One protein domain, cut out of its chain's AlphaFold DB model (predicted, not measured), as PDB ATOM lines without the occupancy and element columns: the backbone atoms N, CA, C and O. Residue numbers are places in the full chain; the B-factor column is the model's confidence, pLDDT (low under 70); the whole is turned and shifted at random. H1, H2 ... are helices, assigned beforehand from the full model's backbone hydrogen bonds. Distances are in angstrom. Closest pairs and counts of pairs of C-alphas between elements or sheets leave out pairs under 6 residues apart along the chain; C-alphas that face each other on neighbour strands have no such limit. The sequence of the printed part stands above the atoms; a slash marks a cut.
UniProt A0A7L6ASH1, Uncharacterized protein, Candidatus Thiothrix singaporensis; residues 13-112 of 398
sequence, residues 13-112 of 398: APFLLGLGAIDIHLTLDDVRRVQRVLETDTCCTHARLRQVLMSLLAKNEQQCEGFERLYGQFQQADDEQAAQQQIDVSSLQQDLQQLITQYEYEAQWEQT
ATOM      1  N   ALA A  13     120.582 109.755 139.539       93.56
ATOM      2  CA  ALA A  13     120.628 110.016 140.974       93.56
ATOM      3  C   ALA A  13     121.816 110.913 141.391       93.56
ATOM      4  O   ALA A  13     121.573 111.946 142.020       93.56
ATOM      5  N   PRO A  14     123.072 110.632 140.983       95.00
ATOM      6  CA  PRO A  14     124.195 111.542 141.221       95.00
ATOM      7  C   PRO A  14     123.996 112.940 140.627       95.00
ATOM      8  O   PRO A  14     124.368 113.929 141.256       95.00
ATOM      9  N   PHE A  15     123.385 113.033 139.440       96.81
ATOM     10  CA  PHE A  15     123.064 114.319 138.825       96.81
ATOM     11  C   PHE A  15     122.100 115.136 139.696       96.81
ATOM     12  O   PHE A  15     122.369 116.303 139.978       96.81
ATOM     13  N   LEU A  16     121.006 114.519 140.158       96.50
ATOM     14  CA  LEU A  16     120.017 115.171 141.016       96.50
ATOM     15  C   LEU A  16     120.629 115.611 142.354       96.50
ATOM     16  O   LEU A  16     120.426 116.749 142.760       96.50
ATOM     17  N   LEU A  17     121.451 114.775 142.995       92.94
ATOM     18  CA  LEU A  17     122.153 115.151 144.231       92.94
ATOM     19  C   LEU A  17     123.126 116.329 144.023       92.94
ATOM     20  O   LEU A  17     123.267 117.182 144.899       92.94
ATOM     21  N   GLY A  18     123.752 116.425 142.846       96.06
ATOM     22  CA  GLY A  18     124.642 117.531 142.485       96.06
ATOM     23  C   GLY A  18     123.946 118.889 142.327       96.06
ATOM     24  O   GLY A  18     124.608 119.924 142.427       96.06
ATOM     25  N   LEU A  19     122.622 118.918 142.132       97.31
ATOM     26  CA  LEU A  19     121.857 120.162 141.960       97.31
ATOM     27  C   LEU A  19     121.901 121.073 143.199       97.31
ATOM     28  O   LEU A  19     121.832 122.296 143.064       97.31
ATOM     29  N   GLY A  20     122.127 120.513 144.393       93.56
ATOM     30  CA  GLY A  20     122.311 121.303 145.614       93.56
ATOM     31  C   GLY A  20     123.509 122.261 145.550       93.56
ATOM     32  O   GLY A  20     123.463 123.339 146.136       93.56
ATOM     33  N   ALA A  21     124.554 121.930 144.778       94.56
ATOM     34  CA  ALA A  21     125.738 122.781 144.620       94.56
ATOM     35  C   ALA A  21     125.475 124.060 143.801       94.56
ATOM     36  O   ALA A  21     126.271 124.997 143.845       94.56
ATOM     37  N   ILE A  22     124.368 124.101 143.053       96.81
ATOM     38  CA  ILE A  22     123.939 125.249 142.239       96.81
ATOM     39  C   ILE A  22     122.648 125.887 142.773       96.81
ATOM     40  O   ILE A  22     121.917 126.515 142.010       96.81
ATOM     41  N   ASP A  23     122.376 125.733 144.076       95.38
ATOM     42  CA  ASP A  23     121.216 126.318 144.769       95.38
ATOM     43  C   ASP A  23     119.860 125.824 144.220       95.38
ATOM     44  O   ASP A  23     118.859 126.544 144.182       95.38
ATOM     45  N   ILE A  24     119.815 124.571 143.750       96.81
ATOM     46  CA  ILE A  24     118.580 123.873 143.377       96.81
ATOM     47  C   ILE A  24     118.341 122.767 144.407       96.81
ATOM     48  O   ILE A  24     118.842 121.648 144.293       96.81
ATOM     49  N   HIS A  25     117.566 123.096 145.439       94.50
ATOM     50  CA  HIS A  25     117.155 122.145 146.469       94.50
ATOM     51  C   HIS A  25     115.959 121.317 145.991       94.50
ATOM     52  O   HIS A  25     114.871 121.852 145.772       94.50
ATOM     53  N   LEU A  26     116.174 120.012 145.834       95.44
ATOM     54  CA  LEU A  26     115.132 119.049 145.497       95.44
ATOM     55  C   LEU A  26     114.295 118.700 146.725       95.44
ATOM     56  O   LEU A  26     114.831 118.370 147.780       95.44
ATOM     57  N   THR A  27     112.977 118.710 146.555       93.06
ATOM     58  CA  THR A  27     112.041 118.112 147.512       93.06
ATOM     59  C   THR A  27     111.602 116.722 147.043       93.06
ATOM     60  O   THR A  27     111.667 116.406 145.852       93.06
ATOM     61  N   LEU A  28     111.076 115.895 147.955       92.06
ATOM     62  CA  LEU A  28     110.477 114.596 147.610       92.06
ATOM     63  C   LEU A  28     109.376 114.729 146.537       92.06
ATOM     64  O   LEU A  28     109.239 113.879 145.655       92.06
ATOM     65  N   ASP A  29     108.621 115.829 146.568       94.06
ATOM     66  CA  ASP A  29     107.580 116.119 145.582       94.06
ATOM     67  C   ASP A  29     108.144 116.416 144.188       94.06
ATOM     68  O   ASP A  29     107.516 116.052 143.186       94.06
ATOM     69  N   ASP A  30     109.324 117.033 144.105       95.75
ATOM     70  CA  ASP A  30     110.012 117.285 142.837       95.75
ATOM     71  C   ASP A  30     110.498 115.971 142.217       95.75
ATOM     72  O   ASP A  30     110.243 115.718 141.039       95.75
ATOM     73  N   VAL A  31     111.090 115.076 143.018       95.19
ATOM     74  CA  VAL A  31     111.536 113.746 142.562       95.19
ATOM     75  C   VAL A  31     110.350 112.918 142.047       95.19
ATOM     76  O   VAL A  31     110.393 112.383 140.937       95.19
ATOM     77  N   ARG A  32     109.228 112.902 142.781       95.38
ATOM     78  CA  ARG A  32     107.976 112.248 142.347       95.38
ATOM     79  C   ARG A  32     107.362 112.894 141.104       95.38
ATOM     80  O   ARG A  32     106.612 112.253 140.366       95.38
ATOM     81  N   ARG A  33     107.602 114.187 140.867       95.81
ATOM     82  CA  ARG A  33     107.153 114.873 139.645       95.81
ATOM     83  C   ARG A  33     107.992 114.447 138.444       95.81
ATOM     84  O   ARG A  33     107.412 114.169 137.400       95.81
ATOM     85  N   VAL A  34     109.312 114.338 138.603       95.12
ATOM     86  CA  VAL A  34     110.211 113.811 137.565       95.12
ATOM     87  C   VAL A  34     109.831 112.372 137.206       95.12
ATOM     88  O   VAL A  34     109.656 112.076 136.025       95.12
ATOM     89  N   GLN A  35     109.606 111.510 138.204       95.75
ATOM     90  CA  GLN A  35     109.173 110.123 137.997       95.75
ATOM     91  C   GLN A  35     107.895 110.039 137.152       95.75
ATOM     92  O   GLN A  35     107.882 109.361 136.127       95.75
ATOM     93  N   ARG A  36     106.854 110.801 137.514       96.06
ATOM     94  CA  ARG A  36     105.585 110.835 136.767       96.06
ATOM     95  C   ARG A  36     105.751 111.270 135.315       96.06
ATOM     96  O   ARG A  36     105.058 110.754 134.447       96.06
ATOM     97  N   VAL A  37     106.646 112.217 135.031       95.19
ATOM     98  CA  VAL A  37     106.888 112.634 133.641       95.19
ATOM     99  C   VAL A  37     107.584 111.523 132.854       95.19
ATOM    100  O   VAL A  37     107.188 111.254 131.721       95.19
ATOM    101  N   LEU A  38     108.550 110.823 133.456       93.75
ATOM    102  CA  LEU A  38     109.224 109.693 132.810       93.75
ATOM    103  C   LEU A  38     108.301 108.487 132.585       93.75
ATOM    104  O   LEU A  38     108.462 107.787 131.594       93.75
ATOM    105  N   GLU A  39     107.311 108.258 133.449       94.38
ATOM    106  CA  GLU A  39     106.297 107.207 133.254       94.38
ATOM    107  C   GLU A  39     105.415 107.441 132.021       94.38
ATOM    108  O   GLU A  39     104.930 106.486 131.416       94.38
ATOM    109  N   THR A  40     105.201 108.702 131.634       93.38
ATOM    110  CA  THR A  40     104.345 109.041 130.485       93.38
ATOM    111  C   THR A  40     105.049 108.966 129.134       93.38
ATOM    112  O   THR A  40     104.369 108.951 128.108       93.38
ATOM    113  N   ASP A  41     106.383 108.921 129.109       86.25
ATOM    114  CA  ASP A  41     107.166 109.061 127.880       86.25
ATOM    115  C   ASP A  41     107.987 107.797 127.592       86.25
ATOM    116  O   ASP A  41     109.016 107.526 128.209       86.25
ATOM    117  N   THR A  42     107.534 107.002 126.621       82.81
ATOM    118  CA  THR A  42     108.201 105.752 126.224       82.81
ATOM    119  C   THR A  42     109.483 105.979 125.413       82.81
ATOM    120  O   THR A  42     110.222 105.027 125.160       82.81
ATOM    121  N   CYS A  43     109.761 107.215 124.975       87.00
ATOM    122  CA  CYS A  43     110.883 107.540 124.091       87.00
ATOM    123  C   CYS A  43     111.683 108.744 124.612       87.00
ATOM    124  O   CYS A  43     111.723 109.806 123.992       87.00
ATOM    125  N   CYS A  44     112.368 108.564 125.743       91.19
ATOM    126  CA  CYS A  44     113.190 109.611 126.343       91.19
ATOM    127  C   CYS A  44     114.578 109.696 125.674       91.19
ATOM    128  O   CYS A  44     115.392 108.778 125.777       91.19
ATOM    129  N   THR A  45     114.858 110.801 124.977       93.25
ATOM    130  CA  THR A  45     116.205 111.157 124.489       93.25
ATOM    131  C   THR A  45     116.904 112.090 125.479       93.25
ATOM    132  O   THR A  45     116.240 112.763 126.267       93.25
ATOM    133  N   HIS A  46     118.234 112.212 125.415       92.31
ATOM    134  CA  HIS A  46     118.989 113.156 126.258       92.31
ATOM    135  C   HIS A  46     118.492 114.597 126.145       92.31
ATOM    136  O   HIS A  46     118.260 115.253 127.160       92.31
ATOM    137  N   ALA A  47     118.258 115.079 124.921       92.50
ATOM    138  CA  ALA A  47     117.737 116.427 124.704       92.50
ATOM    139  C   ALA A  47     116.377 116.632 125.394       92.50
ATOM    140  O   ALA A  47     116.118 117.685 125.980       92.50
ATOM    141  N   ARG A  48     115.520 115.604 125.362       93.00
ATOM    142  CA  ARG A  48     114.203 115.653 125.991       93.00
ATOM    143  C   ARG A  48     114.296 115.586 127.512       93.00
ATOM    144  O   ARG A  48     113.682 116.420 128.172       93.00
ATOM    145  N   LEU A  49     115.084 114.654 128.052       95.12
ATOM    146  CA  LEU A  49     115.333 114.522 129.487       95.12
ATOM    147  C   LEU A  49     115.860 115.837 130.069       95.12
ATOM    148  O   LEU A  49     115.311 116.337 131.048       95.12
ATOM    149  N   ARG A  50     116.868 116.432 129.420       96.19
ATOM    150  CA  ARG A  50     117.429 117.742 129.773       96.19
ATOM    151  C   ARG A  50     116.353 118.820 129.829       96.19
ATOM    152  O   ARG A  50     116.233 119.505 130.839       96.19
ATOM    153  N   GLN A  51     115.550 118.956 128.772       95.81
ATOM    154  CA  GLN A  51     114.500 119.973 128.700       95.81
ATOM    155  C   GLN A  51     113.444 119.786 129.797       95.81
ATOM    156  O   GLN A  51     113.030 120.759 130.427       95.81
ATOM    157  N   VAL A  52     113.019 118.542 130.034       95.31
ATOM    158  CA  VAL A  52     112.045 118.201 131.078       95.31
ATOM    159  C   VAL A  52     112.601 118.552 132.454       95.31
ATOM    160  O   VAL A  52     111.974 119.329 133.171       95.31
ATOM    161  N   LEU A  53     113.785 118.045 132.805       96.94
ATOM    162  CA  LEU A  53     114.408 118.289 134.106       96.94
ATOM    163  C   LEU A  53     114.654 119.782 134.346       96.94
ATOM    164  O   LEU A  53     114.286 120.291 135.401       96.94
ATOM    165  N   MET A  54     115.177 120.505 133.352       97.75
ATOM    166  CA  MET A  54     115.392 121.948 133.458       97.75
ATOM    167  C   MET A  54     114.076 122.693 133.715       97.75
ATOM    168  O   MET A  54     114.015 123.526 134.612       97.75
ATOM    169  N   SER A  55     113.003 122.352 132.989       97.00
ATOM    170  CA  SER A  55     111.693 122.999 133.157       97.00
ATOM    171  C   SER A  55     111.017 122.712 134.501       97.00
ATOM    172  O   SER A  55     110.193 123.505 134.954       97.00
ATOM    173  N   LEU A  56     111.332 121.573 135.122       96.38
ATOM    174  CA  LEU A  56     110.755 121.171 136.401       96.38
ATOM    175  C   LEU A  56     111.534 121.721 137.596       96.38
ATOM    176  O   LEU A  56     110.915 122.032 138.613       96.38
ATOM    177  N   LEU A  57     112.862 121.803 137.483       97.19
ATOM    178  CA  LEU A  57     113.754 122.016 138.623       97.19
ATOM    179  C   LEU A  57     114.322 123.441 138.693       97.19
ATOM    180  O   LEU A  57     114.475 123.971 139.793       97.19
ATOM    181  N   ALA A  58     114.602 124.088 137.558       97.56
ATOM    182  CA  ALA A  58     115.155 125.441 137.540       97.56
ATOM    183  C   ALA A  58     114.038 126.502 137.550       97.56
ATOM    184  O   ALA A  58     113.119 126.472 136.734       97.56
ATOM    185  N   LYS A  59     114.116 127.460 138.482       96.06
ATOM    186  CA  LYS A  59     113.104 128.516 138.684       96.06
ATOM    187  C   LYS A  59     113.532 129.878 138.143       96.06
ATOM    188  O   LYS A  59     112.678 130.726 137.895       96.06
ATOM    189  N   ASN A  60     114.834 130.114 138.002       97.44
ATOM    190  CA  ASN A  60     115.395 131.381 137.542       97.44
ATOM    191  C   ASN A  60     116.517 131.160 136.511       97.44
ATOM    192  O   ASN A  60     117.012 130.048 136.339       97.44
ATOM    193  N   GLU A  61     116.905 132.228 135.814       97.69
ATOM    194  CA  GLU A  61     117.904 132.189 134.735       97.69
ATOM    195  C   GLU A  61     119.271 131.673 135.213       97.69
ATOM    196  O   GLU A  61     119.878 130.832 134.555       97.69
ATOM    197  N   GLN A  62     119.704 132.078 136.409       97.00
ATOM    198  CA  GLN A  62     120.959 131.621 137.011       97.00
ATOM    199  C   GLN A  62     120.958 130.105 137.288       97.00
ATOM    200  O   GLN A  62     121.955 129.426 137.041       97.00
ATOM    201  N   GLN A  63     119.835 129.554 137.758       97.31
ATOM    202  CA  GLN A  63     119.644 128.116 137.951       97.31
ATOM    203  C   GLN A  63     119.616 127.370 136.616       97.31
ATOM    204  O   GLN A  63     120.170 126.278 136.538       97.31
ATOM    205  N   CYS A  64     119.038 127.951 135.557       97.75
ATOM    206  CA  CYS A  64     119.098 127.367 134.215       97.75
ATOM    207  C   CYS A  64     120.548 127.262 133.717       97.75
ATOM    208  O   CYS A  64     120.963 126.195 133.275       97.75
ATOM    209  N   GLU A  65     121.347 128.325 133.842       97.31
ATOM    210  CA  GLU A  65     122.765 128.299 133.451       97.31
ATOM    211  C   GLU A  65     123.587 127.297 134.275       97.31
ATOM    212  O   GLU A  65     124.425 126.569 133.732       97.31
ATOM    213  N   GLY A  66     123.352 127.246 135.591       97.00
ATOM    214  CA  GLY A  66     123.987 126.278 136.486       97.00
ATOM    215  C   GLY A  66     123.619 124.838 136.130       97.00
ATOM    216  O   GLY A  66     124.501 123.981 136.044       97.00
ATOM    217  N   PHE A  67     122.334 124.592 135.866       97.94
ATOM    218  CA  PHE A  67     121.803 123.294 135.462       97.94
ATOM    219  C   PHE A  67     122.444 122.826 134.157       97.94
ATOM    220  O   PHE A  67     122.906 121.693 134.077       97.94
ATOM    221  N   GLU A  68     122.525 123.703 133.156       96.75
ATOM    222  CA  GLU A  68     123.122 123.404 131.853       96.75
ATOM    223  C   GLU A  68     124.595 123.010 131.964       96.75
ATOM    224  O   GLU A  68     125.035 122.010 131.391       96.75
ATOM    225  N   ARG A  69     125.358 123.760 132.768       95.94
ATOM    226  CA  ARG A  69     126.766 123.457 133.032       95.94
ATOM    227  C   ARG A  69     126.929 122.104 133.722       95.94
ATOM    228  O   ARG A  69     127.805 121.340 133.327       95.94
ATOM    229  N   LEU A  70     126.106 121.811 134.731       96.06
ATOM    230  CA  LEU A  70     126.160 120.544 135.459       96.06
ATOM    231  C   LEU A  70     125.730 119.371 134.567       96.06
ATOM    232  O   LEU A  70     126.413 118.354 134.521       96.06
ATOM    233  N   TYR A  71     124.646 119.517 133.803       95.62
ATOM    234  CA  TYR A  71     124.154 118.477 132.896       95.62
ATOM    235  C   TYR A  71     125.211 118.116 131.845       95.62
ATOM    236  O   TYR A  71     125.462 116.937 131.599       95.62
ATOM    237  N   GLY A  72     125.896 119.124 131.293       93.38
ATOM    238  CA  GLY A  72     127.005 118.927 130.357       93.38
ATOM    239  C   GLY A  72     128.208 118.179 130.947       93.38
ATOM    240  O   GLY A  72     128.902 117.497 130.205       93.38
ATOM    241  N   GLN A  73     128.449 118.242 132.263       93.31
ATOM    242  CA  GLN A  73     129.515 117.458 132.912       93.31
ATOM    243  C   GLN A  73     129.171 115.965 133.008       93.31
ATOM    244  O   GLN A  73     130.064 115.122 132.954       93.31
ATOM    245  N   PHE A  74     127.883 115.640 133.155       91.50
ATOM    246  CA  PHE A  74     127.392 114.261 133.235       91.50
ATOM    247  C   PHE A  74     127.180 113.618 131.862       91.50
ATOM    248  O   PHE A  74     127.227 112.395 131.731       91.50
ATOM    249  N   GLN A  75     126.977 114.429 130.825       89.25
ATOM    250  CA  GLN A  75     126.989 113.977 129.444       89.25
ATOM    251  C   GLN A  75     128.449 113.816 128.992       89.25
ATOM    252  O   GLN A  75     129.098 114.787 128.621       89.25
ATOM    253  N   GLN A  76     128.997 112.598 129.071       71.12
ATOM    254  CA  GLN A  76     130.378 112.331 128.646       71.12
ATOM    255  C   GLN A  76     130.585 112.730 127.169       71.12
ATOM    256  O   GLN A  76     130.093 112.058 126.271       71.12
ATOM    257  N   ALA A  77     131.284 113.852 126.982       54.50
ATOM    258  CA  ALA A  77     131.942 114.403 125.793       54.50
ATOM    259  C   ALA A  77     131.335 114.133 124.388       54.50
ATOM    260  O   ALA A  77     131.515 113.077 123.791       54.50
ATOM    261  N   ASP A  78     130.763 115.208 123.833       54.94
ATOM    262  CA  ASP A  78     130.877 115.705 122.445       54.94
ATOM    263  C   ASP A  78     130.263 114.976 121.243       54.94
ATOM    264  O   ASP A  78     130.259 115.551 120.151       54.94
ATOM    265  N   ASP A  79     129.638 113.813 121.388       65.69
ATOM    266  CA  ASP A  79     128.918 113.252 120.245       65.69
ATOM    267  C   ASP A  79     127.529 113.899 120.101       65.69
ATOM    268  O   ASP A  79     126.597 113.596 120.844       65.69
ATOM    269  N   GLU A  80     127.333 114.736 119.072       75.25
ATOM    270  CA  GLU A  80     125.994 115.176 118.621       75.25
ATOM    271  C   GLU A  80     125.045 113.977 118.409       75.25
ATOM    272  O   GLU A  80     123.825 114.084 118.553       75.25
ATOM    273  N   GLN A  81     125.616 112.800 118.132       73.06
ATOM    274  CA  GLN A  81     124.897 111.534 118.037       73.06
ATOM    275  C   GLN A  81     124.352 111.050 119.392       73.06
ATOM    276  O   GLN A  81     123.274 110.459 119.424       73.06
ATOM    277  N   ALA A  82     125.017 111.347 120.514       75.62
ATOM    278  CA  ALA A  82     124.542 111.016 121.858       75.62
ATOM    279  C   ALA A  82     123.263 111.782 122.231       75.62
ATOM    280  O   ALA A  82     122.422 111.262 122.959       75.62
ATOM    281  N   ALA A  83     123.038 112.978 121.671       78.12
ATOM    282  CA  ALA A  83     121.802 113.730 121.904       78.12
ATOM    283  C   ALA A  83     120.547 113.008 121.369       78.12
ATOM    284  O   ALA A  83     119.447 113.222 121.886       78.12
ATOM    285  N   GLN A  84     120.715 112.153 120.351       81.62
ATOM    286  CA  GLN A  84     119.649 111.351 119.740       81.62
ATOM    287  C   GLN A  84     119.607 109.905 120.247       81.62
ATOM    288  O   GLN A  84     118.678 109.174 119.899       81.62
ATOM    289  N   GLN A  85     120.574 109.478 121.066       86.19
ATOM    290  CA  GLN A  85     120.538 108.151 121.667       86.19
ATOM    291  C   GLN A  85     119.344 108.045 122.619       86.19
ATOM    292  O   GLN A  85     119.070 108.937 123.429       86.19
ATOM    293  N   GLN A  86     118.603 106.950 122.469       89.25
ATOM    294  CA  GLN A  86     117.485 106.626 123.338       89.25
ATOM    295  C   GLN A  86     118.039 106.178 124.689       89.25
ATOM    296  O   GLN A  86     118.855 105.257 124.752       89.25
ATOM    297  N   ILE A  87     117.597 106.840 125.755       90.75
ATOM    298  CA  ILE A  87     117.976 106.480 127.116       90.75
ATOM    299  C   ILE A  87     117.094 105.319 127.565       90.75
ATOM    300  O   ILE A  87     115.889 105.296 127.297       90.75
ATOM    301  N   ASP A  88     117.689 104.366 128.274       92.69
ATOM    302  CA  ASP A  88     116.933 103.323 128.953       92.69
ATOM    303  C   ASP A  88     116.130 103.927 130.120       92.69
ATOM    304  O   ASP A  88     116.651 104.183 131.208       92.69
ATOM    305  N   VAL A  89     114.838 104.169 129.875       93.06
ATOM    306  CA  VAL A  89     113.896 104.731 130.856       93.06
ATOM    307  C   VAL A  89     113.796 103.849 132.103       93.06
ATOM    308  O   VAL A  89     113.622 104.379 133.200       93.06
ATOM    309  N   SER A  90     113.957 102.528 131.967       91.94
ATOM    310  CA  SER A  90     113.858 101.609 133.104       91.94
ATOM    311  C   SER A  90     114.989 101.827 134.110       91.94
ATOM    312  O   SER A  90     114.743 101.863 135.317       91.94
ATOM    313  N   SER A  91     116.202 102.106 133.623       92.12
ATOM    314  CA  SER A  91     117.337 102.452 134.477       92.12
ATOM    315  C   SER A  91     117.128 103.790 135.189       92.12
ATOM    316  O   SER A  91     117.409 103.896 136.380       92.12
ATOM    317  N   LEU A  92     116.582 104.800 134.500       94.12
ATOM    318  CA  LEU A  92     116.271 106.096 135.121       94.12
ATOM    319  C   LEU A  92     115.218 105.963 136.232       94.12
ATOM    320  O   LEU A  92     115.314 106.621 137.267       94.12
ATOM    321  N   GLN A  93     114.204 105.119 136.022       94.62
ATOM    322  CA  GLN A  93     113.171 104.845 137.022       94.62
ATOM    323  C   GLN A  93     113.742 104.122 138.243       94.62
ATOM    324  O   GLN A  93     113.364 104.447 139.368       94.62
ATOM    325  N   GLN A  94     114.668 103.181 138.041       94.38
ATOM    326  CA  GLN A  94     115.343 102.491 139.137       94.38
ATOM    327  C   GLN A  94     116.172 103.462 139.993       94.38
ATOM    328  O   GLN A  94     116.049 103.435 141.219       94.38
ATOM    329  N   ASP A  95     116.941 104.354 139.362       94.12
ATOM    330  CA  ASP A  95     117.713 105.395 140.056       94.12
ATOM    331  C   ASP A  95     116.801 106.325 140.877       94.12
ATOM    332  O   ASP A  95     117.083 106.617 142.039       94.12
ATOM    333  N   LEU A  96     115.671 106.762 140.306       95.12
ATOM    334  CA  LEU A  96     114.701 107.603 141.019       95.12
ATOM    335  C   LEU A  96     114.058 106.885 142.203       95.12
ATOM    336  O   LEU A  96     113.863 107.499 143.248       95.12
ATOM    337  N   GLN A  97     113.742 105.596 142.065       95.06
ATOM    338  CA  GLN A  97     113.130 104.824 143.143       95.06
ATOM    339  C   GLN A  97     114.080 104.670 144.339       95.06
ATOM    340  O   GLN A  97     113.640 104.754 145.489       95.06
ATOM    341  N   GLN A  98     115.381 104.486 144.085       93.31
ATOM    342  CA  GLN A  98     116.400 104.476 145.138       93.31
ATOM    343  C   GLN A  98     116.446 105.820 145.874       93.31
ATOM    344  O   GLN A  98     116.429 105.852 147.102       93.31
ATOM    345  N   LEU A  99     116.406 106.923 145.124       93.75
ATOM    346  CA  LEU A  99     116.438 108.283 145.663       93.75
ATOM    347  C   LEU A  99     115.178 108.615 146.489       93.75
ATOM    348  O   LEU A  99     115.275 109.192 147.568       93.75
ATOM    349  N   ILE A 100     113.994 108.190 146.032       94.50
ATOM    350  CA  ILE A 100     112.734 108.316 146.786       94.50
ATOM    351  C   ILE A 100     112.807 107.537 148.098       94.50
ATOM    352  O   ILE A 100     112.449 108.079 149.138       94.50
ATOM    353  N   THR A 101     113.300 106.296 148.062       90.69
ATOM    354  CA  THR A 101     113.428 105.457 149.264       90.69
ATOM    355  C   THR A 101     114.373 106.099 150.280       90.69
ATOM    356  O   THR A 101     114.092 106.086 151.476       90.69
ATOM    357  N   GLN A 102     115.468 106.705 149.810       89.94
ATOM    358  CA  GLN A 102     116.393 107.447 150.662       89.94
ATOM    359  C   GLN A 102     115.719 108.670 151.305       89.94
ATOM    360  O   GLN A 102     115.788 108.822 152.521       89.94
ATOM    361  N   TYR A 103     115.009 109.495 150.527       88.81
ATOM    362  CA  TYR A 103     114.280 110.649 151.068       88.81
ATOM    363  C   TYR A 103     113.155 110.250 152.027       88.81
ATOM    364  O   TYR A 103     112.914 110.949 153.003       88.81
ATOM    365  N   GLU A 104     112.440 109.156 151.763       86.50
ATOM    366  CA  GLU A 104     111.394 108.651 152.659       86.50
ATOM    367  C   GLU A 104     111.983 108.135 153.971       86.50
ATOM    368  O   GLU A 104     111.413 108.397 155.028       86.50
ATOM    369  N   TYR A 105     113.142 107.474 153.919       78.88
ATOM    370  CA  TYR A 105     113.888 107.090 155.112       78.88
ATOM    371  C   TYR A 105     114.297 108.331 155.912       78.88
ATOM    372  O   TYR A 105     113.939 108.434 157.081       78.88
ATOM    373  N   GLU A 106     114.958 109.311 155.286       75.25
ATOM    374  CA  GLU A 106     115.362 110.573 155.931       75.25
ATOM    375  C   GLU A 106     114.159 111.333 156.524       75.25
ATOM    376  O   GLU A 106     114.184 111.717 157.694       75.25
ATOM    377  N   ALA A 107     113.057 111.453 155.778       75.06
ATOM    378  CA  ALA A 107     111.830 112.092 156.251       75.06
ATOM    379  C   ALA A 107     111.172 111.328 157.410       75.06
ATOM    380  O   ALA A 107     110.572 111.942 158.290       75.06
ATOM    381  N   GLN A 108     111.277 109.998 157.442       69.94
ATOM    382  CA  GLN A 108     110.780 109.188 158.552       69.94
ATOM    383  C   GLN A 108     111.597 109.427 159.833       69.94
ATOM    384  O   GLN A 108     111.008 109.465 160.914       69.94
ATOM    385  N   TRP A 109     112.911 109.655 159.728       57.44
ATOM    386  CA  TRP A 109     113.743 110.055 160.871       57.44
ATOM    387  C   TRP A 109     113.428 111.473 161.352       57.44
ATOM    388  O   TRP A 109     113.391 111.715 162.561       57.44
ATOM    389  N   GLU A 110     113.107 112.391 160.440       54.84
ATOM    390  CA  GLU A 110     112.650 113.740 160.798       54.84
ATOM    391  C   GLU A 110     111.229 113.761 161.398       54.84
ATOM    392  O   GLU A 110     110.894 114.671 162.155       54.84
ATOM    393  N   GLN A 111     110.397 112.748 161.123       44.72
ATOM    394  CA  GLN A 111     109.018 112.631 161.630       44.72
ATOM    395  C   GLN A 111     108.877 111.880 162.971       44.72
ATOM    396  O   GLN A 111     107.755 111.642 163.432       44.72
ATOM    397  N   THR A 112     109.985 111.580 163.655       47.09
ATOM    398  CA  THR A 112     110.001 111.203 165.087       47.09
ATOM    399  C   THR A 112     109.276 112.303 165.905       47.09
ATOM    400  O   THR A 112     109.403 113.485 165.586       47.09
TER     401      THR A 112
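AT A GLANCE: This is residues 13 to 112 of the 398 residues of an uncharacterized protein of Candidatus Thiothrix singaporensis (UniProt A0A7L6ASH1). Long H5 runs beside H2, the chain folds back from H2 to H3 and again to H4, and H1 packs on H4. Residues 76 to 81 stick out. The printed part has 100 residues, 71 of them in five named helices, with no named strand; its class is all helix, and it is compact, with a radius of gyration of the C-alphas of 14.1 A and spans of 49 by 30 by 20 A.

HOW THE PARTS SIT: Start at H1, residues 13 to 22; it touches H4, residues 61 to 74, at a steep tilt of 40 degrees, closest C-alphas Ile 22 and Gly 66, 5.8 A. H2, residues 28 to 40, touches H5, residues 89 to 110, opposite ways at a shallow 21 degrees, closest C-alphas Leu 28 and Tyr 103, 6.5 A. Residues 30 to 34 of H2 touch residues 53 to 57 of H3, residues 46 to 57, in a helical hairpin, closest C-alphas Val 34 and Leu 53, 7.0 A. O i to N i+4 pairs are within hydrogen-bond range throughout H2 to H5, and 3 of 6 in H1.

IN THESE COORDINATES: Find C-alpha 13 at (120.628, 110.016, 140.974), where H1 begins; H5 runs 31.3 A to C-alpha 110 at (112.650, 113.740, 160.798).

THE WHOLE: The printed part has no cut; H4 to H5 is a long link. Residues 77 to 79 and 108 to 112 have pLDDT under 70.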